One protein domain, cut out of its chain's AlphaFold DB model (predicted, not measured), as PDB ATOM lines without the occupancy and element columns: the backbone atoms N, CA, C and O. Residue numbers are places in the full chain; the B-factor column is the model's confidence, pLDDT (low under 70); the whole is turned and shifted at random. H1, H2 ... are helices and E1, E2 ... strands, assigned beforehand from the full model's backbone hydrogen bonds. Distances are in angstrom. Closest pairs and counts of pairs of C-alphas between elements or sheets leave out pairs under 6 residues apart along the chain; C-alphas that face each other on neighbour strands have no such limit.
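This is residues 16 to 117 of the 434 residues of an uncharacterized protein of Altibacter sp (UniProt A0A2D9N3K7). A small, strongly twisted sheet of three strands, E1, E2 and E3, runs near the middle, with the short helix H3 over E2 and the longest helix, H4, beside the edge strand E1 at the sheet's level. H1 and the short H2 touch each other off the sheet, and a long loop, residues 60 to 75, leads from H3 back into E2. The printed part has 102 residues, with four named helices and three named strands in the order H1 H2 E1 H3 E2 E3 H4. The sheet has the order E1 E2 E3, all antiparallel, and the class is mixed, helices and strands. The whole is compact, with a radius of gyration of the C-alphas of 13.2 A and spans of 38 by 29 by 22 A.

H1, residues 16 to 26, touches H2, residues 33 to 36; their closest C-alphas, those of Val 25 and Ala 36, are 5.6 A apart. Neither is on the sheet, H1 only just, with 4 pairs of C-alphas within 10 A. E1, residues 40 to 48, bends by 70 degrees at residue 44. It is the antiparallel neighbour of E2, residues 76 to 82, and N 41 and O 81 are within hydrogen-bond range at 2.9 A, as are N 47 and O 77 at 2.8 A. H3, residues 56 to 59, is on the sheet over E2, at a height over the sheet of 8.2 A. E2 and E3, residues 88 to 92, form a hairpin, with N 78 and O 91 at 2.8 A. The closest C-alphas of H3 and E3 are those of Trp 57 and Glu 89, 5.9 A apart. H4, residues 98 to 109, is at the sheet's level; its closest C-alpha pair with E1 is Leu 100 and Ile 41, 4.8 A. H3 and H4 are apart. In H1 and H4 every O i to N i+4 pair is within hydrogen-bond range; H2 and H3 are too short for such a pair.

H1 begins at C-alpha 16 (226.341, 386.961, 220.740) and is 15.1 A long. E1 measures 21.0 A from C-alpha 40 (215.211, 377.675, 210.494) to C-alpha 48. E2 measures 19.6 A, E3 13.9 A and H4 15.6 A, ending at C-alpha 109 (197.728, 381.532, 209.741). H2 measures 4.7 A and H3 5.0 A.

The two C-alphas farthest apart, those of Asp 52 and Asp 114, are 38.7 A apart. The printed part has no cut, and the link from H3 to E2, 16 residues, is long. The mean pLDDT of the printed part is 88.6; residue 98 is under 70.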
ATOM      1  N   TRP A  16     227.195 388.147 220.710       88.56
ATOM      2  CA  TRP A  16     226.341 386.961 220.740       88.56
ATOM      3  C   TRP A  16     225.554 386.770 219.443       88.56
ATOM      4  O   TRP A  16     225.532 385.655 218.936       88.56
ATOM      5  N   ASP A  17     225.047 387.850 218.837       87.94
ATOM      6  CA  ASP A  17     224.385 387.802 217.527       87.94
ATOM      7  C   ASP A  17     225.309 387.225 216.441       87.94
ATOM      8  O   ASP A  17     224.905 386.367 215.663       87.94
ATOM      9  N   ARG A  18     226.581 387.651 216.399       91.06
ATOM     10  CA  ARG A  18     227.566 387.136 215.429       91.06
ATOM     11  C   ARG A  18     227.894 385.664 215.649       91.06
ATOM     12  O   ARG A  18     228.105 384.944 214.677       91.06
ATOM     13  N   VAL A  19     227.963 385.227 216.907       92.81
ATOM     14  CA  VAL A  19     228.163 383.807 217.231       92.81
ATOM     15  C   VAL A  19     226.939 383.006 216.805       92.81
ATOM     16  O   VAL A  19     227.103 381.968 216.177       92.81
ATOM     17  N   LEU A  20     225.731 383.509 217.069       92.12
ATOM     18  CA  LEU A  20     224.500 382.846 216.660       92.12
ATOM     19  C   LEU A  20     224.409 382.703 215.139       92.12
ATOM     20  O   LEU A  20     224.221 381.592 214.666       92.12
ATOM     21  N   LYS A  21     224.622 383.790 214.378       93.38
ATOM     22  CA  LYS A  21     224.641 383.755 212.903       93.38
ATOM     23  C   LYS A  21     225.592 382.679 212.387       93.38
ATOM     24  O   LYS A  21     225.213 381.884 211.540       93.38
ATOM     25  N   ARG A  22     226.811 382.630 212.933       94.31
ATOM     26  CA  ARG A  22     227.814 381.631 212.550       94.31
ATOM     27  C   ARG A  22     227.345 380.209 212.849       94.31
ATOM     28  O   ARG A  22     227.430 379.368 211.971       94.31
ATOM     29  N   ARG A  23     226.832 379.957 214.056       94.19
ATOM     30  CA  ARG A  23     226.338 378.632 214.454       94.19
ATOM     31  C   ARG A  23     225.150 378.179 213.613       94.19
ATOM     32  O   ARG A  23     225.113 377.031 213.205       94.19
ATOM     33  N   MET A  24     224.217 379.080 213.314       93.50
ATOM     34  CA  MET A  24     223.079 378.760 212.452       93.50
ATOM     35  C   MET A  24     223.521 378.363 211.041       93.50
ATOM     36  O   MET A  24     222.922 377.455 210.487       93.50
ATOM     37  N   VAL A  25     224.565 378.999 210.493       95.38
ATOM     38  CA  VAL A  25     225.167 378.620 209.200       95.38
ATOM     39  C   VAL A  25     225.922 377.294 209.306       95.38
ATOM     40  O   VAL A  25     225.737 376.424 208.471       95.38
ATOM     41  N   GLU A  26     226.723 377.094 210.358       95.44
ATOM     42  CA  GLU A  26     227.459 375.834 210.589       95.44
ATOM     43  C   GLU A  26     226.536 374.605 210.685       95.44
ATOM     44  O   GLU A  26     226.966 373.493 210.391       95.44
ATOM     45  N   LEU A  27     225.290 374.804 211.120       94.75
ATOM     46  CA  LEU A  27     224.274 373.760 211.279       94.75
ATOM     47  C   LEU A  27     223.234 373.741 210.147       94.75
ATOM     48  O   LEU A  27     222.278 372.972 210.215       94.75
ATOM     49  N   SER A  28     223.398 374.591 209.137       94.62
ATOM     50  CA  SER A  28     222.500 374.748 207.994       94.62
ATOM     51  C   SER A  28     223.090 374.094 206.745       94.62
ATOM     52  O   SER A  28     224.269 373.744 206.709       94.62
ATOM     53  N   VAL A  29     222.250 373.867 205.733       95.31
ATOM     54  CA  VAL A  29     222.698 373.418 204.408       95.31
ATOM     55  C   VAL A  29     223.289 374.589 203.611       95.31
ATOM     56  O   VAL A  29     224.167 374.381 202.774       95.31
ATOM     57  N   ALA A  30     222.850 375.816 203.887       94.44
ATOM     58  CA  ALA A  30     223.318 377.023 203.230       94.44
ATOM     59  C   ALA A  30     224.735 377.472 203.636       94.44
ATOM     60  O   ALA A  30     225.149 377.404 204.792       94.44
ATOM     61  N   ASP A  31     225.440 378.082 202.677       94.06
ATOM     62  CA  ASP A  31     226.807 378.596 202.855       94.06
ATOM     63  C   ASP A  31     226.873 379.976 203.540       94.06
ATOM     64  O   ASP A  31     227.953 380.476 203.874       94.06
ATOM     65  N   ASN A  32     225.734 380.649 203.715       94.69
ATOM     66  CA  ASN A  32     225.668 381.991 204.287       94.69
ATOM     67  C   ASN A  32     224.419 382.187 205.159       94.69
ATOM     68  O   ASN A  32     223.456 381.435 205.082       94.69
ATOM     69  N   TYR A  33     224.443 383.216 206.010       90.44
ATOM     70  CA  TYR A  33     223.375 383.452 206.989       90.44
ATOM     71  C   TYR A  33     222.054 383.910 206.365       90.44
ATOM     72  O   TYR A  33     220.999 383.639 206.936       90.44
ATOM     73  N   ASP A  34     222.100 384.625 205.240       89.38
ATOM     74  CA  ASP A  34     220.888 385.141 204.609       89.38
ATOM     75  C   ASP A  34     220.032 384.033 204.006       89.38
ATOM     76  O   ASP A  34     218.813 384.140 204.069       89.38
ATOM     77  N   ASP A  35     220.659 382.960 203.537       91.50
ATOM     78  CA  ASP A  35     219.964 381.750 203.108       91.50
ATOM     79  C   ASP A  35     219.667 380.843 204.314       91.50
ATOM     80  O   ASP A  35     218.533 380.411 204.503       91.50
ATOM     81  N   ALA A  36     220.643 380.644 205.214       91.25
ATOM     82  CA  ALA A  36     220.480 379.767 206.374       91.25
ATOM     83  C   ALA A  36     219.300 380.177 207.258       91.25
ATOM     84  O   ALA A  36     218.574 379.323 207.751       91.25
ATOM     85  N   LYS A  37     219.070 381.480 207.477       88.69
ATOM     86  CA  LYS A  37     217.964 381.956 208.326       88.69
ATOM     87  C   LYS A  37     216.585 381.514 207.811       88.69
ATOM     88  O   LYS A  37     215.687 381.365 208.634       88.69
ATOM     89  N   GLU A  38     216.448 381.290 206.503       88.81
ATOM     90  CA  GLU A  38     215.232 380.802 205.841       88.81
ATOM     91  C   GLU A  38     215.107 379.273 205.904       88.81
ATOM     92  O   GLU A  38     214.110 378.723 205.458       88.81
ATOM     93  N   GLU A  39     216.073 378.554 206.478       92.31
ATOM     94  CA  GLU A  39     215.957 377.118 206.769       92.31
ATOM     95  C   GLU A  39     215.471 376.865 208.197       92.31
ATOM     96  O   GLU A  39     214.977 375.789 208.503       92.31
ATOM     97  N   TRP A  40     215.594 377.843 209.094       92.44
ATOM     98  CA  TRP A  40     215.211 377.675 210.494       92.44
ATOM     99  C   TRP A  40     213.789 378.171 210.753       92.44
ATOM    100  O   TRP A  40     213.361 379.209 210.241       92.44
ATOM    101  N   ILE A  41     213.066 377.457 211.612       90.94
ATOM    102  CA  ILE A  41     211.739 377.838 212.097       90.94
ATOM    103  C   ILE A  41     211.619 377.555 213.596       90.94
ATOM    104  O   ILE A  41     212.234 376.622 214.113       90.94
ATOM    105  N   ALA A  42     210.855 378.379 214.315       90.69
ATOM    106  CA  ALA A  42     210.494 378.086 215.699       90.69
ATOM    107  C   ALA A  42     209.342 377.072 215.732       90.69
ATOM    108  O   ALA A  42     208.309 377.304 215.108       90.69
ATOM    109  N   THR A  43     209.476 375.985 216.492       87.69
ATOM    110  CA  THR A  43     208.426 374.943 216.574       87.69
ATOM    111  C   THR A  43     207.239 375.375 217.441       87.69
ATOM    112  O   THR A  43     206.135 374.844 217.335       87.69
ATOM    113  N   GLY A  44     207.456 376.358 218.322       81.81
ATOM    114  CA  GLY A  44     206.479 376.778 219.325       81.81
ATOM    115  C   GLY A  44     206.571 376.023 220.645       81.81
ATOM    116  O   GLY A  44     205.847 376.388 221.578       81.81
ATOM    117  N   GLU A  45     207.463 375.040 220.752       85.69
ATOM    118  CA  GLU A  45     207.827 374.447 222.031       85.69
ATOM    119  C   GLU A  45     208.796 375.364 222.781       85.69
ATOM    120  O   GLU A  45     209.696 376.001 222.221       85.69
ATOM    121  N   VAL A  46     208.556 375.478 224.083       87.19
ATOM    122  CA  VAL A  46     209.313 376.344 224.979       87.19
ATOM    123  C   VAL A  46     209.637 375.534 226.222       87.19
ATOM    124  O   VAL A  46     208.804 374.762 226.700       87.19
ATOM    125  N   TRP A  47     210.835 375.731 226.755       87.88
ATOM    126  CA  TRP A  47     211.250 375.214 228.048       87.88
ATOM    127  C   TRP A  47     211.723 376.350 228.950       87.88
ATOM    128  O   TRP A  47     212.145 377.419 228.494       87.88
ATOM    129  N   TRP A  48     211.625 376.127 230.255       84.56
ATOM    130  CA  TRP A  48     212.015 377.084 231.272       84.56
ATOM    131  C   TRP A  48     213.050 376.459 232.196       84.56
ATOM    132  O   TRP A  48     212.817 375.386 232.738       84.56
ATOM    133  N   GLY A  49     214.146 377.180 232.435       77.69
ATOM    134  CA  GLY A  49     215.314 376.723 233.196       77.69
ATOM    135  C   GLY A  49     215.084 376.226 234.627       77.69
ATOM    136  O   GLY A  49     216.044 375.805 235.263       77.69
ATOM    137  N   GLN A  50     213.862 376.326 235.153       75.12
ATOM    138  CA  GLN A  50     213.487 375.851 236.487       75.12
ATOM    139  C   GLN A  50     212.604 374.593 236.463       75.12
ATOM    140  O   GLN A  50     212.280 374.097 237.533       75.12
ATOM    141  N   ASP A  51     212.198 374.097 235.290       75.56
ATOM    142  CA  ASP A  51     211.456 372.835 235.175       75.56
ATOM    143  C   ASP A  51     212.434 371.654 235.283       75.56
ATOM    144  O   ASP A  51     213.426 371.590 234.549       75.56
ATOM    145  N   ASP A  52     212.142 370.718 236.188       76.62
ATOM    146  CA  ASP A  52     212.955 369.523 236.447       76.62
ATOM    147  C   ASP A  52     213.009 368.569 235.242       76.62
ATOM    148  O   ASP A  52     213.919 367.745 235.129       76.62
ATOM    149  N   ASN A  53     212.041 368.657 234.325       84.31
ATOM    150  CA  ASN A  53     211.971 367.804 233.148       84.31
ATOM    151  C   ASN A  53     212.561 368.504 231.920       84.31
ATOM    152  O   ASN A  53     211.829 369.087 231.117       84.31
ATOM    153  N   VAL A  54     213.884 368.430 231.786       88.75
ATOM    154  CA  VAL A  54     214.629 368.980 230.646       88.75
ATOM    155  C   VAL A  54     214.282 368.195 229.369       88.75
ATOM    156  O   VAL A  54     214.469 366.982 229.348       88.75
ATOM    157  N   PRO A  55     213.768 368.837 228.304       90.25
ATOM    158  CA  PRO A  55     213.520 368.175 227.029       90.25
ATOM    159  C   PRO A  55     214.818 367.779 226.322       90.25
ATOM    160  O   PRO A  55     215.809 368.511 226.395       90.25
ATOM    161  N   ASP A  56     214.771 366.704 225.533       92.31
ATOM    162  CA  ASP A  56     215.918 366.187 224.775       92.31
ATOM    163  C   ASP A  56     216.610 367.260 223.918       92.31
ATOM    164  O   ASP A  56     217.832 367.273 223.820       92.31
ATOM    165  N   TRP A  57     215.867 368.190 223.310       92.12
ATOM    166  CA  TRP A  57     216.436 369.262 222.477       92.12
ATOM    167  C   TRP A  57     217.170 370.348 223.282       92.12
ATOM    168  O   TRP A  57     218.029 371.047 222.745       92.12
ATOM    169  N   VAL A  58     216.867 370.491 224.576       91.81
ATOM    170  CA  VAL A  58     217.624 371.356 225.493       91.81
ATOM    171  C   VAL A  58     218.834 370.608 226.041       91.81
ATOM    172  O   VAL A  58     219.925 371.172 226.118       91.81
ATOM    173  N   GLU A  59     218.646 369.344 226.427       92.06
ATOM    174  CA  GLU A  59     219.706 368.502 226.984       92.06
ATOM    175  C   GLU A  59     220.820 368.235 225.968       92.06
ATOM    176  O   GLU A  59     222.001 368.367 226.295       92.06
ATOM    177  N   ASN A  60     220.443 367.963 224.718       91.44
ATOM    178  CA  ASN A  60     221.365 367.674 223.622       91.44
ATOM    179  C   ASN A  60     221.833 368.923 222.859       91.44
ATOM    180  O   ASN A  60     222.531 368.786 221.854       91.44
ATOM    181  N   SER A  61     221.483 370.133 223.314       91.94
ATOM    182  CA  SER A  61     221.960 371.358 222.667       91.94
ATOM    183  C   SER A  61     223.488 371.425 222.696       91.94
ATOM    184  O   SER A  61     224.120 371.171 223.726       91.94
ATOM    185  N   GLN A  62     224.106 371.856 221.592       91.44
ATOM    186  CA  GLN A  62     225.566 371.937 221.461       91.44
ATOM    187  C   GLN A  62     226.254 372.812 222.517       91.44
ATOM    188  O   GLN A  62     227.453 372.664 222.765       91.44
ATOM    189  N   MET A  63     225.522 373.741 223.136       93.44
ATOM    190  CA  MET A  63     226.062 374.623 224.174       93.44
ATOM    191  C   MET A  63     225.852 374.088 225.599       93.44
ATOM    192  O   MET A  63     226.437 374.631 226.546       93.44
ATOM    193  N   GLY A  64     225.081 373.010 225.741       89.62
ATOM    194  CA  GLY A  64     224.679 372.400 227.001       89.62
ATOM    195  C   GLY A  64     223.443 373.044 227.632       89.62
ATOM    196  O   GLY A  64     223.025 374.148 227.273       89.62
ATOM    197  N   ILE A  65     222.895 372.347 228.631       91.69
ATOM    198  CA  ILE A  65     221.670 372.719 229.352       91.69
ATOM    199  C   ILE A  65     221.746 374.160 229.875       91.69
ATOM    200  O   ILE A  65     222.755 374.599 230.439       91.69
ATOM    201  N   GLY A  66     220.650 374.907 229.717       87.00
ATOM    202  CA  GLY A  66     220.525 376.254 230.277       87.00
ATOM    203  C   GLY A  66     221.211 377.353 229.458       87.00
ATOM    204  O   GLY A  66     221.221 378.513 229.879       87.00
ATOM    205  N   LYS A  67     221.761 377.035 228.280       92.31
ATOM    206  CA  LYS A  67     222.393 378.015 227.387       92.31
ATOM    207  C   LYS A  67     221.681 378.091 226.045       92.31
ATOM    208  O   LYS A  67     221.132 377.115 225.567       92.31
ATOM    209  N   CYS A  68     221.703 379.270 225.438       92.38
ATOM    210  CA  CYS A  68     221.296 379.462 224.048       92.38
ATOM    211  C   CYS A  68     222.375 378.912 223.101       92.38
ATOM    212  O   CYS A  68     223.547 378.898 223.474       92.38
ATOM    213  N   LEU A  69     222.025 378.602 221.847       93.75
ATOM    214  CA  LEU A  69     222.950 378.201 220.773       93.75
ATOM    215  C   LEU A  69     224.200 379.093 220.604       93.75
ATOM    216  O   LEU A  69     225.254 378.634 220.172       93.75
ATOM    217  N   CYS A  70     224.143 380.376 220.978       92.25
ATOM    218  CA  CYS A  70     225.333 381.238 220.959       92.25
ATOM    219  C   CYS A  70     226.200 381.178 222.229       92.25
ATOM    220  O   CYS A  70     227.279 381.763 222.244       92.25
ATOM    221  N   GLY A  71     225.763 380.481 223.280       90.69
ATOM    222  CA  GLY A  71     226.550 380.133 224.466       90.69
ATOM    223  C   GLY A  71     226.310 380.944 225.733       90.69
ATOM    224  O   GLY A  71     226.941 380.650 226.747       90.69
ATOM    225  N   HIS A  72     225.438 381.950 225.712       90.31
ATOM    226  CA  HIS A  72     225.055 382.668 226.932       90.31
ATOM    227  C   HIS A  72     223.923 381.939 227.668       90.31
ATOM    228  O   HIS A  72     223.134 381.221 227.049       90.31
ATOM    229  N   SER A  73     223.858 382.118 228.987       90.50
ATOM    230  CA  SER A  73     222.815 381.541 229.838       90.50
ATOM    231  C   SER A  73     221.483 382.247 229.633       90.50
ATOM    232  O   SER A  73     221.446 383.477 229.583       90.50
ATOM    233  N   VAL A  74     220.404 381.472 229.541       87.19
ATOM    234  CA  VAL A  74     219.052 381.986 229.290       87.19
ATOM    235  C   VAL A  74     218.043 381.298 230.189       87.19
ATOM    236  O   VAL A  74     218.248 380.163 230.612       87.19
ATOM    237  N   VAL A  75     216.972 382.018 230.513       85.75
ATOM    238  CA  VAL A  75     215.902 381.518 231.385       85.75
ATOM    239  C   VAL A  75     214.845 380.769 230.578       85.75
ATOM    240  O   VAL A  75     214.360 379.736 231.028       85.75
ATOM    241  N   TYR A  76     214.495 381.291 229.400       87.12
ATOM    242  CA  TYR A  76     213.535 380.683 228.485       87.12
ATOM    243  C   TYR A  76     214.249 380.200 227.233       87.12
ATOM    244  O   TYR A  76     214.966 380.975 226.590       87.12
ATOM    245  N   HIS A  77     214.001 378.945 226.888       89.94
ATOM    246  CA  HIS A  77     214.547 378.269 225.724       89.94
ATOM    247  C   HIS A  77     213.414 378.016 224.749       89.94
ATOM    248  O   HIS A  77     212.378 377.484 225.133       89.94
ATOM    249  N   PHE A  78     213.612 378.402 223.500       90.81
ATOM    250  CA  PHE A  78     212.684 378.145 222.412       90.81
ATOM    251  C   PHE A  78     213.312 377.126 221.476       90.81
ATOM    252  O   PHE A  78     214.462 377.303 221.062       90.81
ATOM    253  N   GLU A  79     212.559 376.078 221.166       92.81
ATOM    254  CA  GLU A  79     212.980 375.063 220.213       92.81
ATOM    255  C   GLU A  79     212.925 375.640 218.794       92.81
ATOM    256  O   GLU A  79     211.933 376.250 218.368       92.81
ATOM    257  N   ILE A  80     214.027 375.469 218.071       93.62
ATOM    258  CA  ILE A  80     214.145 375.796 216.655       93.62
ATOM    259  C   ILE A  80     214.552 374.542 215.897       93.62
ATOM    260  O   ILE A  80     215.384 373.764 216.360       93.62
ATOM    261  N   VAL A  81     213.978 374.364 214.715       95.00
ATOM    262  CA  VAL A  81     214.300 373.253 213.822       95.00
ATOM    263  C   VAL A  81     214.729 373.796 212.472       95.00
ATOM    264  O   VAL A  81     214.163 374.773 211.976       95.00
ATOM    265  N   ASN A  82     215.751 373.181 211.891       95.19
ATOM    266  CA  ASN A  82     216.117 373.403 210.506       95.19
ATOM    267  C   ASN A  82     215.261 372.489 209.616       95.19
ATOM    268  O   ASN A  82     215.300 371.264 209.747       95.19
ATOM    269  N   THR A  83     214.471 373.081 208.725       93.62
ATOM    270  CA  THR A  83     213.503 372.376 207.878       93.62
ATOM    271  C   THR A  83     214.151 371.537 206.779       93.62
ATOM    272  O   THR A  83     213.511 370.615 206.284       93.62
ATOM    273  N   GLU A  84     215.402 371.820 206.411       94.62
ATOM    274  CA  GLU A  84     216.111 371.128 205.328       94.62
ATOM    275  C   GLU A  84     216.828 369.861 205.812       94.62
ATOM    276  O   GLU A  84     216.859 368.852 205.107       94.62
ATOM    277  N   ASN A  85     217.404 369.888 207.018       94.81
ATOM    278  CA  ASN A  85     218.215 368.779 207.540       94.81
ATOM    279  C   ASN A  85     217.687 368.151 208.845       94.81
ATOM    280  O   ASN A  85     218.225 367.136 209.289       94.81
ATOM    281  N   GLY A  86     216.641 368.720 209.449       94.56
ATOM    282  CA  GLY A  86     216.002 368.205 210.662       94.56
ATOM    283  C   GLY A  86     216.785 368.434 211.958       94.56
ATOM    284  O   GLY A  86     216.417 367.865 212.985       94.56
ATOM    285  N   VAL A  87     217.859 369.233 211.945       95.12
ATOM    286  CA  VAL A  87     218.612 369.567 213.164       95.12
ATOM    287  C   VAL A  87     217.733 370.399 214.096       95.12
ATOM    288  O   VAL A  87     217.170 371.416 213.687       95.12
ATOM    289  N   VAL A  88     217.651 369.978 215.358       95.25
ATOM    290  CA  VAL A  88     216.904 370.669 216.413       95.25
ATOM    291  C   VAL A  88     217.879 371.303 217.396       95.25
ATOM    292  O   VAL A  88     218.822 370.658 217.846       95.25
ATOM    293  N   GLU A  89     217.647 372.568 217.732       94.75
ATOM    294  CA  GLU A  89     218.463 373.335 218.669       94.75
ATOM    295  C   GLU A  89     217.612 374.296 219.506       94.75
ATOM    296  O   GLU A  89     216.412 374.459 219.284       94.75
ATOM    297  N   CYS A  90     218.242 374.959 220.480       93.38
ATOM    298  CA  CYS A  90     217.567 375.920 221.348       93.38
ATOM    299  C   CYS A  90     218.119 377.348 221.246       93.38
ATOM    300  O   CYS A  90     219.331 377.600 221.230       93.38
ATOM    301  N   VAL A  91     217.224 378.335 221.262       92.00
ATOM    302  CA  VAL A  91     217.593 379.754 221.376       92.00
ATOM    303  C   VAL A  91     216.938 380.414 222.577       92.00
ATOM    304  O   VAL A  91     215.859 380.039 223.019       92.00
ATOM    305  N   GLY A  92     217.622 381.412 223.131       87.62
ATOM    306  CA  GLY A  92     217.095 382.204 224.234       87.62
ATOM    307  C   GLY A  92     216.046 383.212 223.801       87.62
ATOM    308  O   GLY A  92     216.049 383.648 222.652       87.62
ATOM    309  N   SER A  93     215.249 383.687 224.757       80.12
ATOM    310  CA  SER A  93     214.328 384.824 224.586       80.12
ATOM    311  C   SER A  93     214.960 386.051 223.923       80.12
ATOM    312  O   SER A  93     214.308 386.732 223.141       80.12
ATOM    313  N   ASP A  94     216.235 386.323 224.202       75.44
ATOM    314  CA  ASP A  94     216.931 387.520 223.709       75.44
ATOM    315  C   ASP A  94     217.379 387.401 222.243       75.44
ATOM    316  O   ASP A  94     217.808 388.391 221.632       75.44
ATOM    317  N   HIS A  95     217.305 386.184 221.693       82.94
ATOM    318  CA  HIS A  95     217.738 385.833 220.343       82.94
ATOM    319  C   HIS A  95     216.704 385.053 219.530       82.94
ATOM    320  O   HIS A  95     216.983 384.747 218.369       82.94
ATOM    321  N   ILE A  96     215.529 384.736 220.085       79.31
ATOM    322  CA  ILE A  96     214.420 384.305 219.246       79.31
ATOM    323  C   ILE A  96     214.036 385.494 218.366       79.31
ATOM    324  O   ILE A  96     213.518 386.519 218.816       79.31
ATOM    325  N   ASN A  97     214.428 385.403 217.101       71.94
ATOM    326  CA  ASN A  97     214.218 386.487 216.166       71.94
ATOM    327  C   ASN A  97     212.783 386.496 215.679       71.94
ATOM    328  O   ASN A  97     212.168 385.451 215.467       71.94
ATOM    329  N   THR A  98     212.326 387.704 215.380       64.94
ATOM    330  CA  THR A  98     211.083 387.988 214.673       64.94
ATOM    331  C   THR A  98     210.926 387.087 213.445       64.94
ATOM    332  O   THR A  98     209.862 386.512 213.305       64.94
ATOM    333  N   TYR A  99     211.963 386.833 212.630       71.88
ATOM    334  CA  TYR A  99     211.819 385.990 211.427       71.88
ATOM    335  C   TYR A  99     211.472 384.514 211.716       71.88
ATOM    336  O   TYR A  99     210.612 383.957 211.039       71.88
ATOM    337  N   LEU A 100     212.062 383.898 212.752       82.50
ATOM    338  CA  LEU A 100     211.761 382.508 213.137       82.50
ATOM    339  C   LEU A 100     210.299 382.359 213.570       82.50
ATOM    340  O   LEU A 100     209.654 381.355 213.276       82.50
ATOM    341  N   ILE A 101     209.785 383.380 214.262       81.38
ATOM    342  CA  ILE A 101     208.401 383.440 214.734       81.38
ATOM    343  C   ILE A 101     207.454 383.813 213.590       81.38
ATOM    344  O   ILE A 101     206.383 383.230 213.474       81.38
ATOM    345  N   MET A 102     207.834 384.759 212.727       81.75
ATOM    346  CA  MET A 102     207.038 385.177 211.572       81.75
ATOM    347  C   MET A 102     206.767 384.003 210.648       81.75
ATOM    348  O   MET A 102     205.645 383.859 210.186       81.75
ATOM    349  N   ARG A 103     207.758 383.144 210.406       82.62
ATOM    350  CA  ARG A 103     207.557 381.965 209.569       82.62
ATOM    351  C   ARG A 103     206.593 380.963 210.207       82.62
ATOM    352  O   ARG A 103     205.672 380.517 209.536       82.62
ATOM    353  N   ALA A 104     206.724 380.711 211.510       85.19
ATOM    354  CA  ALA A 104     205.771 379.879 212.248       85.19
ATOM    355  C   ALA A 104     204.342 380.455 212.205       85.19
ATOM    356  O   ALA A 104     203.384 379.734 211.948       85.19
ATOM    357  N   ILE A 105     204.186 381.772 212.381       83.88
ATOM    358  CA  ILE A 105     202.885 382.449 212.262       83.88
ATOM    359  C   ILE A 105     202.353 382.373 210.827       83.88
ATOM    360  O   ILE A 105     201.158 382.154 210.643       83.88
ATOM    361  N   ALA A 106     203.202 382.566 209.816       86.81
ATOM    362  CA  ALA A 106     202.820 382.491 208.409       86.81
ATOM    363  C   ALA A 106     202.289 381.096 208.055       86.81
ATOM    364  O   ALA A 106     201.256 380.986 207.399       86.81
ATOM    365  N   GLU A 107     202.944 380.042 208.546       86.00
ATOM    366  CA  GLU A 107     202.491 378.659 208.377       86.00
ATOM    367  C   GLU A 107     201.172 378.391 209.121       86.00
ATOM    368  O   GLU A 107     200.234 377.864 208.522       86.00
ATOM    369  N   ASP A 108     201.054 378.833 210.378       83.94
ATOM    370  CA  ASP A 108     199.849 378.639 211.201       83.94
ATOM    371  C   ASP A 108     198.623 379.399 210.653       83.94
ATOM    372  O   ASP A 108     197.493 378.907 210.705       83.94
ATOM    373  N   THR A 109     198.819 380.622 210.150       86.56
ATOM    374  CA  THR A 109     197.728 381.532 209.741       86.56
ATOM    375  C   THR A 109     197.501 381.592 208.233       86.56
ATOM    376  O   THR A 109     196.526 382.206 207.798       86.56
ATOM    377  N   GLN A 110     198.380 380.969 207.439       89.50
ATOM    378  CA  GLN A 110     198.418 381.076 205.974       89.50
ATOM    379  C   GLN A 110     198.510 382.530 205.472       89.50
ATOM    380  O   GLN A 110     198.096 382.841 204.354       89.50
ATOM    381  N   LEU A 111     199.039 383.436 206.302       89.25
ATOM    382  CA  LEU A 111     199.300 384.821 205.932       89.25
ATOM    383  C   LEU A 111     200.701 384.948 205.330       89.25
ATOM    384  O   LEU A 111     201.628 384.274 205.782       89.25
ATOM    385  N   PRO A 112     200.893 385.828 204.336       88.06
ATOM    386  CA  PRO A 112     202.225 386.102 203.834       88.06
ATOM    387  C   PRO A 112     203.040 386.837 204.913       88.06
ATOM    388  O   PRO A 112     202.503 387.605 205.714       88.06
ATOM    389  N   VAL A 113     204.346 386.566 204.958       83.81
ATOM    390  CA  VAL A 113     205.259 387.027 206.022       83.81
ATOM    391  C   VAL A 113     205.253 388.555 206.169       83.81
ATOM    392  O   VAL A 113     205.315 389.076 207.276       83.81
ATOM    393  N   ASP A 114     205.122 389.288 205.066       85.56
ATOM    394  CA  ASP A 114     205.064 390.752 205.024       85.56
ATOM    395  C   ASP A 114     203.796 391.352 205.657       85.56
ATOM    396  O   ASP A 114     203.803 392.522 206.044       85.56
ATOM    397  N   ALA A 115     202.730 390.563 205.815       87.12
ATOM    398  CA  ALA A 115     201.503 390.974 206.492       87.12
ATOM    399  C   ALA A 115     201.552 390.789 208.021       87.12
ATOM    400  O   ALA A 115     200.616 391.201 208.710       87.12
ATOM    401  N   ILE A 116     202.613 390.178 208.563       85.94
ATOM    402  CA  ILE A 116     202.741 389.890 209.995       85.94
ATOM    403  C   ILE A 116     203.294 391.109 210.732       85.94
ATOM    404  O   ILE A 116     204.381 391.610 210.449       85.94
ATOM    405  N   THR A 117     202.537 391.566 211.719       86.75
ATOM    406  CA  THR A 117     202.863 392.724 212.557       86.75
ATOM    407  C   THR A 117     203.711 392.337 213.773       86.75
ATOM    408  O   THR A 117     203.642 391.206 214.263       86.75
TER     409      THR A 117